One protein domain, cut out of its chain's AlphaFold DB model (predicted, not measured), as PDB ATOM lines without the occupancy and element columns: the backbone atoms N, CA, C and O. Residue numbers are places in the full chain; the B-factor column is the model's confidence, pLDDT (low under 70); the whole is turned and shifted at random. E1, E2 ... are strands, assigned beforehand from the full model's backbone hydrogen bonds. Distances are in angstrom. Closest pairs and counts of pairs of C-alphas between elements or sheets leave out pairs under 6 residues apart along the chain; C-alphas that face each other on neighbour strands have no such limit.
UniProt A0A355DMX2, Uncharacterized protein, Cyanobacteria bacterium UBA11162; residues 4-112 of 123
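AT A GLANCE: This is residues 4 to 112 of the 123 residues of an uncharacterized protein of Cyanobacteria bacterium UBA11162 (UniProt A0A355DMX2). With little regular structure, this is a twisted mixed sheet, E2 E1 E6 E5, plus an antiparallel hairpin, E3 and E4, with E4 running on into E5. The 109 printed residues include six named strands, E1 to E6 along the chain, and no named helix. All strand, it is only just compact, close to loose: radius of gyration of the C-alphas 15.7 A, spans 47, 33 and 32 A.

HOW THE PARTS SIT: E1, residues 4 to 9, is parallel to E6, 94 to 102, and forms a hairpin with E2, 31 to 37. E5, 76 to 85, forms one with E6, and E3, 51 to 54, with E4, 70 to 73. Within hydrogen-bond range are N 6 and O 96, 2.8 A; N 5 and O 35, 2.9 A; N 82 and O 97, 2.9 A; N 52 and O 72, 3.0 A.

IN THESE COORDINATES: C-alpha 4 begins E1 at (129.122, 72.592, 103.227); C-alpha 102 ends E6, 25.5 A long, at (107.425, 68.841, 101.983).

THE WHOLE: The printed part has no cut; the links from E1 through E4 are long; no printed residue has pLDDT under 70.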
ATOM      1  N   TRP A   4     130.247  71.744 102.825       97.38
ATOM      2  CA  TRP A   4     129.122  72.592 103.227       97.38
ATOM      3  C   TRP A   4     127.828  72.053 102.626       97.38
ATOM      4  O   TRP A   4     127.668  72.009 101.407       97.38
ATOM      5  N   ILE A   5     126.921  71.600 103.485       98.00
ATOM      6  CA  ILE A   5     125.676  70.948 103.088       98.00
ATOM      7  C   ILE A   5     124.523  71.913 103.339       98.00
ATOM      8  O   ILE A   5     124.270  72.291 104.479       98.00
ATOM      9  N   VAL A   6     123.794  72.281 102.290       98.00
ATOM     10  CA  VAL A   6     122.673  73.224 102.350       98.00
ATOM     11  C   VAL A   6     121.380  72.505 101.993       98.00
ATOM     12  O   VAL A   6     121.198  72.049 100.865       98.00
ATOM     13  N   PHE A   7     120.435  72.468 102.928       98.25
ATOM     14  CA  PHE A   7     119.082  71.977 102.685       98.25
ATOM     15  C   PHE A   7     118.188  73.146 102.303       98.25
ATOM     16  O   PHE A   7     118.102  74.140 103.023       98.25
ATOM     17  N   LYS A   8     117.481  73.044 101.180       97.81
ATOM     18  CA  LYS A   8     116.557  74.085 100.717       97.81
ATOM     19  C   LYS A   8     115.296  73.499 100.114       97.81
ATOM     20  O   LYS A   8     115.300  72.393  99.592       97.81
ATOM     21  N   THR A   9     114.218  74.267 100.108       97.75
ATOM     22  CA  THR A   9     112.971  73.858  99.457       97.75
ATOM     23  C   THR A   9     113.105  73.822  97.936       97.75
ATOM     24  O   THR A   9     113.791  74.655  97.330       97.75
ATOM     25  N   GLU A  10     112.383  72.905  97.292       95.31
ATOM     26  CA  GLU A  10     112.253  72.840  95.828       95.31
ATOM     27  C   GLU A  10     111.601  74.086  95.216       95.31
ATOM     28  O   GLU A  10     111.985  74.507  94.125       95.31
ATOM     29  N   SER A  11     110.672  74.721  95.935       93.62
ATOM     30  CA  SER A  11     109.960  75.917  95.481       93.62
ATOM     31  C   SER A  11     110.058  77.065  96.489       93.62
ATOM     32  O   SER A  11     110.139  76.855  97.701       93.62
ATOM     33  N   ALA A  12     110.032  78.299  95.984       89.94
ATOM     34  CA  ALA A  12     109.964  79.510  96.803       89.94
ATOM     35  C   ALA A  12     108.620  79.662  97.538       89.94
ATOM     36  O   ALA A  12     108.564  80.342  98.554       89.94
ATOM     37  N   SER A  13     107.560  79.010  97.054       92.06
ATOM     38  CA  SER A  13     106.209  79.061  97.628       92.06
ATOM     39  C   SER A  13     105.853  77.840  98.483       92.06
ATOM     40  O   SER A  13     104.695  77.675  98.868       92.06
ATOM     41  N   SER A  14     106.821  76.965  98.781       93.81
ATOM     42  CA  SER A  14     106.589  75.777  99.610       93.81
ATOM     43  C   SER A  14     106.093  76.143 101.017       93.81
ATOM     44  O   SER A  14     106.250  77.274 101.475       93.81
ATOM     45  N   LYS A  15     105.505  75.170 101.727       93.88
ATOM     46  CA  LYS A  15     104.973  75.342 103.090       93.88
ATOM     47  C   LYS A  15     105.932  76.156 103.978       93.88
ATOM     48  O   LYS A  15     107.142  75.919 103.971       93.88
ATOM     49  N   GLY A  16     105.384  77.121 104.716       92.31
ATOM     50  CA  GLY A  16     106.138  77.936 105.673       92.31
ATOM     51  C   GLY A  16     107.056  79.001 105.056       92.31
ATOM     52  O   GLY A  16     107.962  79.485 105.728       92.31
ATOM     53  N   TRP A  17     106.916  79.329 103.762       93.75
ATOM     54  CA  TRP A  17     107.843  80.256 103.100       93.75
ATOM     55  C   TRP A  17     107.790  81.686 103.643       93.75
ATOM     56  O   TRP A  17     108.817  82.353 103.622       93.75
ATOM     57  N   LYS A  18     106.637  82.166 104.130       94.69
ATOM     58  CA  LYS A  18     106.494  83.541 104.651       94.69
ATOM     59  C   LYS A  18     107.204  83.717 105.991       94.69
ATOM     60  O   LYS A  18     107.640  84.815 106.340       94.69
ATOM     61  N   GLU A  19     107.299  82.626 106.735       93.56
ATOM     62  CA  GLU A  19     107.909  82.525 108.051       93.56
ATOM     63  C   GLU A  19     109.420  82.269 107.941       93.56
ATOM     64  O   GLU A  19     110.176  82.603 108.850       93.56
ATOM     65  N   ARG A  20     109.882  81.733 106.804       93.06
ATOM     66  CA  ARG A  20     111.285  81.393 106.561       93.06
ATOM     67  C   ARG A  20     112.105  82.620 106.161       93.06
ATOM     68  O   ARG A  20     112.156  83.000 104.987       93.06
ATOM     69  N   LYS A  21     112.772  83.221 107.145       94.06
ATOM     70  CA  LYS A  21     113.531  84.468 106.992       94.06
ATOM     71  C   LYS A  21     114.992  84.304 107.399       94.06
ATOM     72  O   LYS A  21     115.284  83.701 108.426       94.06
ATOM     73  N   LEU A  22     115.896  84.888 106.617       90.94
ATOM     74  CA  LEU A  22     117.301  85.046 106.978       90.94
ATOM     75  C   LEU A  22     117.471  86.201 107.950       90.94
ATOM     76  O   LEU A  22     116.958  87.297 107.724       90.94
ATOM     77  N   GLN A  23     118.242  85.963 109.000       89.56
ATOM     78  CA  GLN A  23     118.691  87.012 109.904       89.56
ATOM     79  C   GLN A  23     119.923  87.731 109.323       89.56
ATOM     80  O   GLN A  23     120.661  87.130 108.540       89.56
ATOM     81  N   PRO A  24     120.161  89.008 109.679       91.69
ATOM     82  CA  PRO A  24     119.319  89.857 110.534       91.69
ATOM     83  C   PRO A  24     118.213  90.605 109.767       91.69
ATOM     84  O   PRO A  24     117.254  91.082 110.362       91.69
ATOM     85  N   ALA A  25     118.330  90.728 108.443       93.06
ATOM     86  CA  ALA A  25     117.478  91.615 107.647       93.06
ATOM     87  C   ALA A  25     116.043  91.093 107.421       93.06
ATOM     88  O   ALA A  25     115.179  91.825 106.945       93.06
ATOM     89  N   GLY A  26     115.766  89.826 107.735       92.62
ATOM     90  CA  GLY A  26     114.439  89.233 107.600       92.62
ATOM     91  C   GLY A  26     114.047  88.870 106.163       92.62
ATOM     92  O   GLY A  26     112.861  88.669 105.894       92.62
ATOM     93  N   HIS A  27     115.006  88.792 105.233       94.19
ATOM     94  CA  HIS A  27     114.734  88.431 103.840       94.19
ATOM     95  C   HIS A  27     114.234  86.994 103.721       94.19
ATOM     96  O   HIS A  27     114.737  86.090 104.384       94.19
ATOM     97  N   LEU A  28     113.266  86.775 102.835       95.44
ATOM     98  CA  LEU A  28     112.743  85.440 102.574       95.44
ATOM     99  C   LEU A  28     113.831  84.545 101.990       95.44
ATOM    100  O   LEU A  28     114.595  84.958 101.118       95.44
ATOM    101  N   THR A  29     113.864  83.299 102.444       95.00
ATOM    102  CA  THR A  29     114.816  82.311 101.950       95.00
ATOM    103  C   THR A  29     114.137  80.997 101.620       95.00
ATOM    104  O   THR A  29     113.031  80.687 102.061       95.00
ATOM    105  N   ARG A  30     114.834  80.197 100.819       95.75
ATOM    106  CA  ARG A  30     114.490  78.798 100.560       95.75
ATOM    107  C   ARG A  30     115.268  77.842 101.461       95.75
ATOM    108  O   ARG A  30     114.950  76.661 101.453       95.75
ATOM    109  N   MET A  31     116.270  78.322 102.196       95.69
ATOM    110  CA  MET A  31     117.145  77.494 103.031       95.69
ATOM    111  C   MET A  31     116.431  77.033 104.298       95.69
ATOM    112  O   MET A  31     115.927  77.857 105.052       95.69
ATOM    113  N   LEU A  32     116.391  75.722 104.507       95.81
ATOM    114  CA  LEU A  32     115.821  75.070 105.682       95.81
ATOM    115  C   LEU A  32     116.845  74.991 106.814       95.81
ATOM    116  O   LEU A  32     116.542  75.354 107.943       95.81
ATOM    117  N   THR A  33     118.046  74.511 106.501       95.38
ATOM    118  CA  THR A  33     119.169  74.390 107.431       95.38
ATOM    119  C   THR A  33     120.455  74.179 106.636       95.38
ATOM    120  O   THR A  33     120.411  73.849 105.446       95.38
ATOM    121  N   GLU A  34     121.590  74.371 107.287       95.69
ATOM    122  CA  GLU A  34     122.913  74.145 106.722       95.69
ATOM    123  C   GLU A  34     123.804  73.451 107.745       95.69
ATOM    124  O   GLU A  34     123.694  73.710 108.944       95.69
ATOM    125  N   TYR A  35     124.689  72.581 107.269       95.12
ATOM    126  CA  TYR A  35     125.660  71.882 108.097       95.12
ATOM    127  C   TYR A  35     127.060  72.046 107.518       95.12
ATOM    128  O   TYR A  35     127.272  71.921 106.308       95.12
ATOM    129  N   LEU A  36     128.021  72.275 108.407       95.69
ATOM    130  CA  LEU A  36     129.430  72.084 108.112       95.69
ATOM    131  C   LEU A  36     129.812  70.650 108.480       95.69
ATOM    132  O   LEU A  36     129.803  70.290 109.656       95.69
ATOM    133  N   ASP A  37     130.142  69.840 107.480       95.25
ATOM    134  CA  ASP A  37     130.522  68.444 107.661       95.25
ATOM    135  C   ASP A  37     132.016  68.241 107.378       95.25
ATOM    136  O   ASP A  37     132.471  68.276 106.234       95.25
ATOM    137  N   CYS A  38     132.776  68.009 108.447       94.56
ATOM    138  CA  CYS A  38     134.196  67.655 108.400       94.56
ATOM    139  C   CYS A  38     134.448  66.160 108.657       94.56
ATOM    140  O   CYS A  38     135.603  65.764 108.811       94.56
ATOM    141  N   SER A  39     133.397  65.343 108.759       92.62
ATOM    142  CA  SER A  39     133.512  63.902 108.999       92.62
ATOM    143  C   SER A  39     133.861  63.143 107.711       92.62
ATOM    144  O   SER A  39     134.104  63.760 106.671       92.62
ATOM    145  N   ASP A  40     133.839  61.812 107.772       89.31
ATOM    146  CA  ASP A  40     133.855  60.918 106.605       89.31
ATOM    147  C   ASP A  40     132.492  60.228 106.392       89.31
ATOM    148  O   ASP A  40     132.393  59.197 105.725       89.31
ATOM    149  N   GLN A  41     131.417  60.764 106.986       91.94
ATOM    150  CA  GLN A  41     130.077  60.200 106.836       91.94
ATOM    151  C   GLN A  41     129.550  60.351 105.406       91.94
ATOM    152  O   GLN A  41     129.936  61.251 104.653       91.94
ATOM    153  N   ALA A  42     128.635  59.455 105.036       93.06
ATOM    154  CA  ALA A  42     127.945  59.529 103.758       93.06
ATOM    155  C   ALA A  42     127.164  60.845 103.642       93.06
ATOM    156  O   ALA A  42     126.543  61.310 104.598       93.06
ATOM    157  N   LEU A  43     127.196  61.430 102.445       95.19
ATOM    158  CA  LEU A  43     126.406  62.611 102.136       95.19
ATOM    159  C   LEU A  43     124.907  62.271 102.111       95.19
ATOM    160  O   LEU A  43     124.544  61.126 101.832       95.19
ATOM    161  N   PRO A  44     124.026  63.255 102.362       96.88
ATOM    162  CA  PRO A  44     122.596  63.077 102.171       96.88
ATOM    163  C   PRO A  44     122.274  62.677 100.732       96.88
ATOM    164  O   PRO A  44     122.793  63.269  99.789       96.88
ATOM    165  N   GLU A  45     121.354  61.732 100.585       98.00
ATOM    166  CA  GLU A  45     120.806  61.257  99.312       98.00
ATOM    167  C   GLU A  45     119.275  61.427  99.311       98.00
ATOM    168  O   GLU A  45     118.687  61.698 100.369       98.00
ATOM    169  N   PRO A  46     118.587  61.289  98.161       98.38
ATOM    170  CA  PRO A  46     117.129  61.298  98.127       98.38
ATOM    171  C   PRO A  46     116.504  60.324  99.142       98.38
ATOM    172  O   PRO A  46     116.925  59.176  99.263       98.38
ATOM    173  N   GLY A  47     115.501  60.795  99.885       98.00
ATOM    174  CA  GLY A  47     114.888  60.100 101.023       98.00
ATOM    175  C   GLY A  47     115.451  60.506 102.390       98.00
ATOM    176  O   GLY A  47     114.803  60.272 103.410       98.00
ATOM    177  N   TYR A  48     116.616  61.159 102.444       98.00
ATOM    178  CA  TYR A  48     117.155  61.697 103.693       98.00
ATOM    179  C   TYR A  48     116.284  62.838 104.241       98.00
ATOM    180  O   TYR A  48     115.686  63.603 103.484       98.00
ATOM    181  N   ARG A  49     116.251  62.999 105.567       97.88
ATOM    182  CA  ARG A  49     115.554  64.095 106.255       97.88
ATOM    183  C   ARG A  49     116.540  64.806 107.177       97.88
ATOM    184  O   ARG A  49     117.171  64.125 107.979       97.88
ATOM    185  N   PRO A  50     116.711  66.137 107.104       96.69
ATOM    186  CA  PRO A  50     117.550  66.843 108.063       96.69
ATOM    187  C   PRO A  50     116.976  66.740 109.483       96.69
ATOM    188  O   PRO A  50     115.800  66.420 109.688       96.69
ATOM    189  N   ARG A  51     117.829  66.996 110.477       95.44
ATOM    190  CA  ARG A  51     117.420  67.059 111.881       95.44
ATOM    191  C   ARG A  51     116.912  68.455 112.202       95.44
ATOM    192  O   ARG A  51     117.520  69.449 111.805       95.44
ATOM    193  N   GLU A  52     115.822  68.508 112.949       95.38
ATOM    194  CA  GLU A  52     115.306  69.742 113.530       95.38
ATOM    195  C   GLU A  52     115.532  69.722 115.032       95.38
ATOM    196  O   GLU A  52     115.376  68.683 115.675       95.38
ATOM    197  N   PHE A  53     115.888  70.880 115.571       94.81
ATOM    198  CA  PHE A  53     116.229  71.058 116.969       94.81
ATOM    199  C   PHE A  53     115.293  72.081 117.596       94.81
ATOM    200  O   PHE A  53     114.928  73.068 116.956       94.81
ATOM    201  N   ALA A  54     114.897  71.833 118.839       94.69
ATOM    202  CA  ALA A  54     114.030  72.730 119.588       94.69
ATOM    203  C   ALA A  54     114.398  72.767 121.073       94.69
ATOM    204  O   ALA A  54     115.012  71.849 121.632       94.69
ATOM    205  N   ARG A  55     113.990  73.860 121.712       94.94
ATOM    206  CA  ARG A  55     114.136  74.108 123.142       94.94
ATOM    207  C   ARG A  55     112.778  73.944 123.823       94.94
ATOM    208  O   ARG A  55     111.807  74.564 123.400       94.94
ATOM    209  N   PHE A  56     112.743  73.104 124.847       94.69
ATOM    210  CA  PHE A  56     111.602  72.825 125.711       94.69
ATOM    211  C   PHE A  56     112.010  73.255 127.118       94.69
ATOM    212  O   PHE A  56     113.003  72.748 127.644       94.69
ATOM    213  N   GLU A  57     111.304  74.234 127.686       93.94
ATOM    214  CA  GLU A  57     111.705  74.915 128.928       93.94
ATOM    215  C   GLU A  57     111.870  73.943 130.102       93.94
ATOM    216  O   GLU A  57     112.763  74.106 130.930       93.94
ATOM    217  N   GLU A  58     111.057  72.889 130.141       92.75
ATOM    218  CA  GLU A  58     111.085  71.843 131.160       92.75
ATOM    219  C   GLU A  58     112.376  71.007 131.171       92.75
ATOM    220  O   GLU A  58     112.665  70.350 132.168       92.75
ATOM    221  N   SER A  59     113.151  71.019 130.080       91.31
ATOM    222  CA  SER A  59     114.368  70.209 129.899       91.31
ATOM    223  C   SER A  59     115.642  71.051 129.780       91.31
ATOM    224  O   SER A  59     116.700  70.535 129.422       91.31
ATOM    225  N   VAL A  60     115.556  72.356 130.052       92.50
ATOM    226  CA  VAL A  60     116.696  73.272 129.952       92.50
ATOM    227  C   VAL A  60     117.734  72.953 131.029       92.50
ATOM    228  O   VAL A  60     117.425  72.909 132.219       92.50
ATOM    229  N   ASP A  61     118.988  72.778 130.610       89.31
ATOM    230  CA  ASP A  61     120.126  72.733 131.526       89.31
ATOM    231  C   ASP A  61     120.450  74.162 131.997       89.31
ATOM    232  O   ASP A  61     120.746  75.017 131.157       89.31
ATOM    233  N   PRO A  62     120.440  74.448 133.313       89.94
ATOM    234  CA  PRO A  62     120.783  75.772 133.830       89.94
ATOM    235  C   PRO A  62     122.175  76.269 133.418       89.94
ATOM    236  O   PRO A  62     122.391  77.477 133.358       89.94
ATOM    237  N   ASN A  63     123.116  75.365 133.127       90.56
ATOM    238  CA  ASN A  63     124.458  75.726 132.667       90.56
ATOM    239  C   ASN A  63     124.488  76.128 131.184       90.56
ATOM    240  O   ASN A  63     125.420  76.803 130.752       90.56
ATOM    241  N   PHE A  64     123.480  75.721 130.408       90.38
ATOM    242  CA  PHE A  64     123.379  75.961 128.969       90.38
ATOM    243  C   PHE A  64     121.951  76.392 128.596       90.38
ATOM    244  O   PHE A  64     121.254  75.677 127.870       90.38
ATOM    245  N   PRO A  65     121.496  77.561 129.082       90.88
ATOM    246  CA  PRO A  65     120.092  77.957 129.009       90.88
ATOM    247  C   PRO A  65     119.566  78.092 127.577       90.88
ATOM    248  O   PRO A  65     118.388  77.833 127.345       90.88
ATOM    249  N   ASP A  66     120.435  78.439 126.624       91.06
ATOM    250  CA  ASP A  66     120.090  78.662 125.215       91.06
ATOM    251  C   ASP A  66     120.269  77.413 124.330       91.06
ATOM    252  O   ASP A  66     120.066  77.469 123.114       91.06
ATOM    253  N   ALA A  67     120.668  76.275 124.908       92.31
ATOM    254  CA  ALA A  67     120.876  75.049 124.148       92.31
ATOM    255  C   ALA A  67     119.551  74.436 123.669       92.31
ATOM    256  O   ALA A  67     118.502  74.527 124.311       92.31
ATOM    257  N   SER A  68     119.616  73.751 122.527       93.75
ATOM    258  CA  SER A  68     118.524  72.877 122.103       93.75
ATOM    259  C   SER A  68     118.438  71.668 123.027       93.75
ATOM    260  O   SER A  68     119.448  71.077 123.392       93.75
ATOM    261  N   THR A  69     117.215  71.286 123.366       95.50
ATOM    262  CA  THR A  69     116.921  70.201 124.321       95.50
ATOM    263  C   THR A  69     116.401  68.946 123.638       95.50
ATOM    264  O   THR A  69     116.497  67.858 124.185       95.50
ATOM    265  N   HIS A  70     115.832  69.096 122.444       96.69
ATOM    266  CA  HIS A  70     115.159  68.022 121.736       96.69
ATOM    267  C   HIS A  70     115.539  68.035 120.264       96.69
ATOM    268  O   HIS A  70     115.851  69.080 119.684       96.69
ATOM    269  N   VAL A  71     115.465  66.858 119.657       97.19
ATOM    270  CA  VAL A  71     115.710  66.639 118.239       97.19
ATOM    271  C   VAL A  71     114.598  65.793 117.633       97.19
ATOM    272  O   VAL A  71     114.124  64.837 118.247       97.19
ATOM    273  N   ARG A  72     114.207  66.105 116.401       96.75
ATOM    274  CA  ARG A  72     113.330  65.255 115.589       96.75
ATOM    275  C   ARG A  72     113.844  65.127 114.161       96.75
ATOM    276  O   ARG A  72     114.763  65.834 113.743       96.75
ATOM    277  N   TRP A  73     113.252  64.210 113.405       97.62
ATOM    278  CA  TRP A  73     113.383  64.211 111.949       97.62
ATOM    279  C   TRP A  73     112.455  65.256 111.330       97.62
ATOM    280  O   TRP A  73     111.338  65.462 111.804       97.62
ATOM    281  N   SER A  74     112.934  65.915 110.278       96.88
ATOM    282  CA  SER A  74     112.196  66.970 109.592       96.88
ATOM    283  C   SER A  74     111.015  66.448 108.764       96.88
ATOM    284  O   SER A  74     111.048  65.352 108.195       96.88
ATOM    285  N   ASP A  75     110.008  67.308 108.602       97.38
ATOM    286  CA  ASP A  75     108.928  67.146 107.617       97.38
ATOM    287  C   ASP A  75     109.411  67.341 106.170       97.38
ATOM    288  O   ASP A  75     108.660  67.135 105.215       97.38
ATOM    289  N   TRP A  76     110.657  67.776 105.989       98.00
ATOM    290  CA  TRP A  76     111.284  67.956 104.690       98.00
ATOM    291  C   TRP A  76     112.119  66.736 104.334       98.00
ATOM    292  O   TRP A  76     112.984  66.312 105.095       98.00
ATOM    293  N   GLU A  77     111.880  66.197 103.146       98.25
ATOM    294  CA  GLU A  77     112.603  65.048 102.613       98.25
ATOM    295  C   GLU A  77     113.402  65.477 101.390       98.25
ATOM    296  O   GLU A  77     112.867  66.137 100.494       98.25
ATOM    297  N   VAL A  78     114.676  65.101 101.347       98.56
ATOM    298  CA  VAL A  78     115.545  65.322 100.196       98.56
ATOM    299  C   VAL A  78     114.970  64.572  99.002       98.56
ATOM    300  O   VAL A  78     114.744  63.368  99.052       98.56
ATOM    301  N   SER A  79     114.742  65.286  97.912       98.12
ATOM    302  CA  SER A  79     114.258  64.735  96.646       98.12
ATOM    303  C   SER A  79     115.340  64.738  95.572       98.12
ATOM    304  O   SER A  79     115.302  63.925  94.651       98.12
ATOM    305  N   ARG A  80     116.310  65.653  95.680       98.06
ATOM    306  CA  ARG A  80     117.398  65.826  94.717       98.06
ATOM    307  C   ARG A  80     118.620  66.437  95.386       98.06
ATOM    308  O   ARG A  80     118.490  67.331  96.219       98.06
ATOM    309  N   VAL A  81     119.802  66.004  94.959       98.38
ATOM    310  CA  VAL A  81     121.089  66.490  95.463       98.38
ATOM    311  C   VAL A  81     121.925  67.003  94.297       98.38
ATOM    312  O   VAL A  81     122.061  66.329  93.279       98.38
ATOM    313  N   GLU A  82     122.466  68.210  94.435       98.25
ATOM    314  CA  GLU A  82     123.466  68.774  93.527       98.25
ATOM    315  C   GLU A  82     124.793  68.908  94.277       98.25
ATOM    316  O   GLU A  82     124.818  69.310  95.439       98.25
ATOM    317  N   ARG A  83     125.895  68.548  93.617       97.19
ATOM    318  CA  ARG A  83     127.231  68.494  94.214       97.19
ATOM    319  C   ARG A  83     128.190  69.357  93.412       97.19
ATOM    320  O   ARG A  83     128.289  69.204  92.196       97.19
ATOM    321  N   PHE A  84     128.904  70.234  94.101       96.00
ATOM    322  CA  PHE A  84     129.831  71.183  93.503       96.00
ATOM    323  C   PHE A  84     131.188  71.008  94.164       96.00
ATOM    324  O   PHE A  84     131.384  71.414  95.308       96.00
ATOM    325  N   LYS A  85     132.119  70.379  93.448       95.62
ATOM    326  CA  LYS A  85     133.510  70.298  93.893       95.62
ATOM    327  C   LYS A  85     134.157  71.664  93.757       95.62
ATOM    328  O   LYS A  85     133.948  72.353  92.756       95.62
ATOM    329  N   SER A  86     134.940  72.029  94.753       93.00
ATOM    330  CA  SER A  86     135.642  73.297  94.739       93.00
ATOM    331  C   SER A  86     136.919  73.243  93.911       93.00
ATOM    332  O   SER A  86     137.464  72.177  93.627       93.00
ATOM    333  N   VAL A  87     137.387  74.428  93.527       91.31
ATOM    334  CA  VAL A  87     138.727  74.629  92.969       91.31
ATOM    335  C   VAL A  87     139.771  74.640  94.085       91.31
ATOM    336  O   VAL A  87     139.442  74.903  95.246       91.31
ATOM    337  N   ASP A  88     141.031  74.408  93.723       83.38
ATOM    338  CA  ASP A  88     142.154  74.513  94.655       83.38
ATOM    339  C   ASP A  88     142.134  75.879  95.358       83.38
ATOM    340  O   ASP A  88     141.853  76.897  94.724       83.38
ATOM    341  N   SER A  89     142.439  75.899  96.662       84.62
ATOM    342  CA  SER A  89     142.415  77.065  97.576       84.62
ATOM    343  C   SER A  89     141.048  77.575  98.064       84.62
ATOM    344  O   SER A  89     141.006  78.551  98.816       84.62
ATOM    345  N   ALA A  90     139.933  76.923  97.718       91.25
ATOM    346  CA  ALA A  90     138.637  77.240  98.324       91.25
ATOM    347  C   ALA A  90     138.540  76.784  99.796       91.25
ATOM    348  O   ALA A  90     139.237  75.871 100.229       91.25
ATOM    349  N   GLU A  91     137.629  77.396 100.563       91.06
ATOM    350  CA  GLU A  91     137.420  77.052 101.979       91.06
ATOM    351  C   GLU A  91     136.854  75.635 102.189       91.06
ATOM    352  O   GLU A  91     137.188  74.976 103.176       91.06
ATOM    353  N   TYR A  92     135.958  75.199 101.305       93.50
ATOM    354  CA  TYR A  92     135.303  73.892 101.354       93.50
ATOM    355  C   TYR A  92     135.807  73.050 100.194       93.50
ATOM    356  O   TYR A  92     135.967  73.577  99.101       93.50
ATOM    357  N   ASP A  93     135.969  71.748 100.393       94.31
ATOM    358  CA  ASP A  93     136.300  70.807  99.321       94.31
ATOM    359  C   ASP A  93     135.094  70.574  98.390       94.31
ATOM    360  O   ASP A  93     135.240  70.359  97.184       94.31
ATOM    361  N   GLU A  94     133.880  70.614  98.949       95.44
ATOM    362  CA  GLU A  94     132.634  70.363  98.223       95.44
ATOM    363  C   GLU A  94     131.445  71.095  98.864       95.44
ATOM    364  O   GLU A  94     131.284  71.112 100.087       95.44
ATOM    365  N   ILE A  95     130.577  71.670  98.030       96.69
ATOM    366  CA  ILE A  95     129.269  72.198  98.428       96.69
ATOM    367  C   ILE A  95     128.193  71.226  97.950       96.69
ATOM    368  O   ILE A  95     128.152  70.845  96.779       96.69
ATOM    369  N   VAL A  96     127.299  70.840  98.854       97.88
ATOM    370  CA  VAL A  96     126.211  69.897  98.592       97.88
ATOM    371  C   VAL A  96     124.884  70.606  98.802       97.88
ATOM    372  O   VAL A  96     124.570  71.040  99.905       97.88
ATOM    373  N   VAL A  97     124.088  70.728  97.745       98.31
ATOM    374  CA  VAL A  97     122.776  71.376  97.789       98.31
ATOM    375  C   VAL A  97     121.686  70.313  97.729       98.31
ATOM    376  O   VAL A  97     121.437  69.708  96.685       98.31
ATOM    377  N   CYS A  98     121.002  70.112  98.849       98.56
ATOM    378  CA  CYS A  98     119.889  69.184  98.990       98.56
ATOM    379  C   CYS A  98     118.560  69.922  98.783       98.56
ATOM    380  O   CYS A  98     118.117  70.714  99.621       98.56
ATOM    381  N   TYR A  99     117.896  69.654  97.663       98.44
ATOM    382  CA  TYR A  99     116.541  70.125  97.399       98.44
ATOM    383  C   TYR A  99     115.554  69.213  98.116       98.44
ATOM    384  O   TYR A  99     115.635  67.992  98.002       98.44
ATOM    385  N   CYS A 100     114.638  69.820  98.859       98.38
ATOM    386  CA  CYS A 100     113.719  69.119  99.732       98.38
ATOM    387  C   CYS A 100     112.269  69.419  99.356       98.38
ATOM    388  O   CYS A 100     111.883  70.581  99.156       98.38
ATOM    389  N   ARG A 101     111.458  68.365  99.337       97.75
ATOM    390  CA  ARG A 101     110.002  68.436  99.220       97.75
ATOM    391  C   ARG A 101     109.363  68.347 100.600       97.75
ATOM    392  O   ARG A 101     109.904  67.718 101.507       97.75
ATOM    393  N   TYR A 102     108.202  68.973 100.755       97.31
ATOM    394  CA  TYR A 102     107.425  68.841 101.983       97.31
ATOM    395  C   TYR A 102     106.720  67.480 101.989       97.31
ATOM    396  O   TYR A 102     105.918  67.198 101.100       97.31
ATOM    397  N   SER A 103     107.037  66.639 102.968       97.00
ATOM    398  CA  SER A 103     106.507  65.289 103.151       97.00
ATOM    399  C   SER A 103     106.353  65.052 104.659       97.00
ATOM    400  O   SER A 103     107.260  64.496 105.281       97.00
ATOM    401  N   PRO A 104     105.272  65.557 105.279       96.62
ATOM    402  CA  PRO A 104     105.140  65.575 106.732       96.62
ATOM    403  C   PRO A 104     105.094  64.166 107.317       96.62
ATOM    404  O   PRO A 104     104.559  63.245 106.699       96.62
ATOM    405  N   ILE A 105     105.644  64.030 108.519       96.94
ATOM    406  CA  ILE A 105     105.650  62.792 109.302       96.94
ATOM    407  C   ILE A 105     105.061  63.058 110.684       96.94
ATOM    408  O   ILE A 105     104.978  64.208 111.116       96.94
ATOM    409  N   GLU A 106     104.666  61.998 111.388       96.44
ATOM    410  CA  GLU A 106     104.266  62.139 112.788       96.44
ATOM    411  C   GLU A 106     105.464  62.669 113.600       96.44
ATOM    412  O   GLU A 106     106.553  62.081 113.538       96.44
ATOM    413  N   PRO A 107     105.324  63.802 114.312       92.44
ATOM    414  CA  PRO A 107     106.442  64.417 115.007       92.44
ATOM    415  C   PRO A 107     106.846  63.597 116.237       92.44
ATOM    416  O   PRO A 107     106.174  63.607 117.263       92.44
ATOM    417  N   GLU A 108     108.005  62.948 116.158       96.25
ATOM    418  CA  GLU A 108     108.630  62.253 117.286       96.25
ATOM    419  C   GLU A 108     109.830  63.066 117.801       96.25
ATOM    420  O   GLU A 108     110.949  62.954 117.288       96.25
ATOM    421  N   TRP A 109     109.595  63.914 118.805       96.75
ATOM    422  CA  TRP A 109     110.664  64.629 119.507       96.75
ATOM    423  C   TRP A 109     111.361  63.705 120.503       96.75
ATOM    424  O   TRP A 109     110.716  63.065 121.329       96.75
ATOM    425  N   LYS A 110     112.692  63.657 120.432       96.81
ATOM    426  CA  LYS A 110     113.548  62.914 121.360       96.81
ATOM    427  C   LYS A 110     114.406  63.885 122.144       96.81
ATOM    428  O   LYS A 110     115.000  64.784 121.546       96.81
ATOM    429  N   GLU A 111     114.471  63.694 123.455       95.56
ATOM    430  CA  GLU A 111     115.356  64.465 124.325       95.56
ATOM    431  C   GLU A 111     116.818  64.225 123.917       95.56
ATOM    432  O   GLU A 111     117.226  63.100 123.603       95.56
ATOM    433  N   LEU A 112     117.596  65.301 123.859       93.81
ATOM    434  CA  LEU A 112     119.028  65.238 123.609       93.81
ATOM    435  C   LEU A 112     119.769  64.830 124.888       93.81
ATOM    436  O   LEU A 112     119.339  65.164 125.991       93.81
TER     437      LEU A 112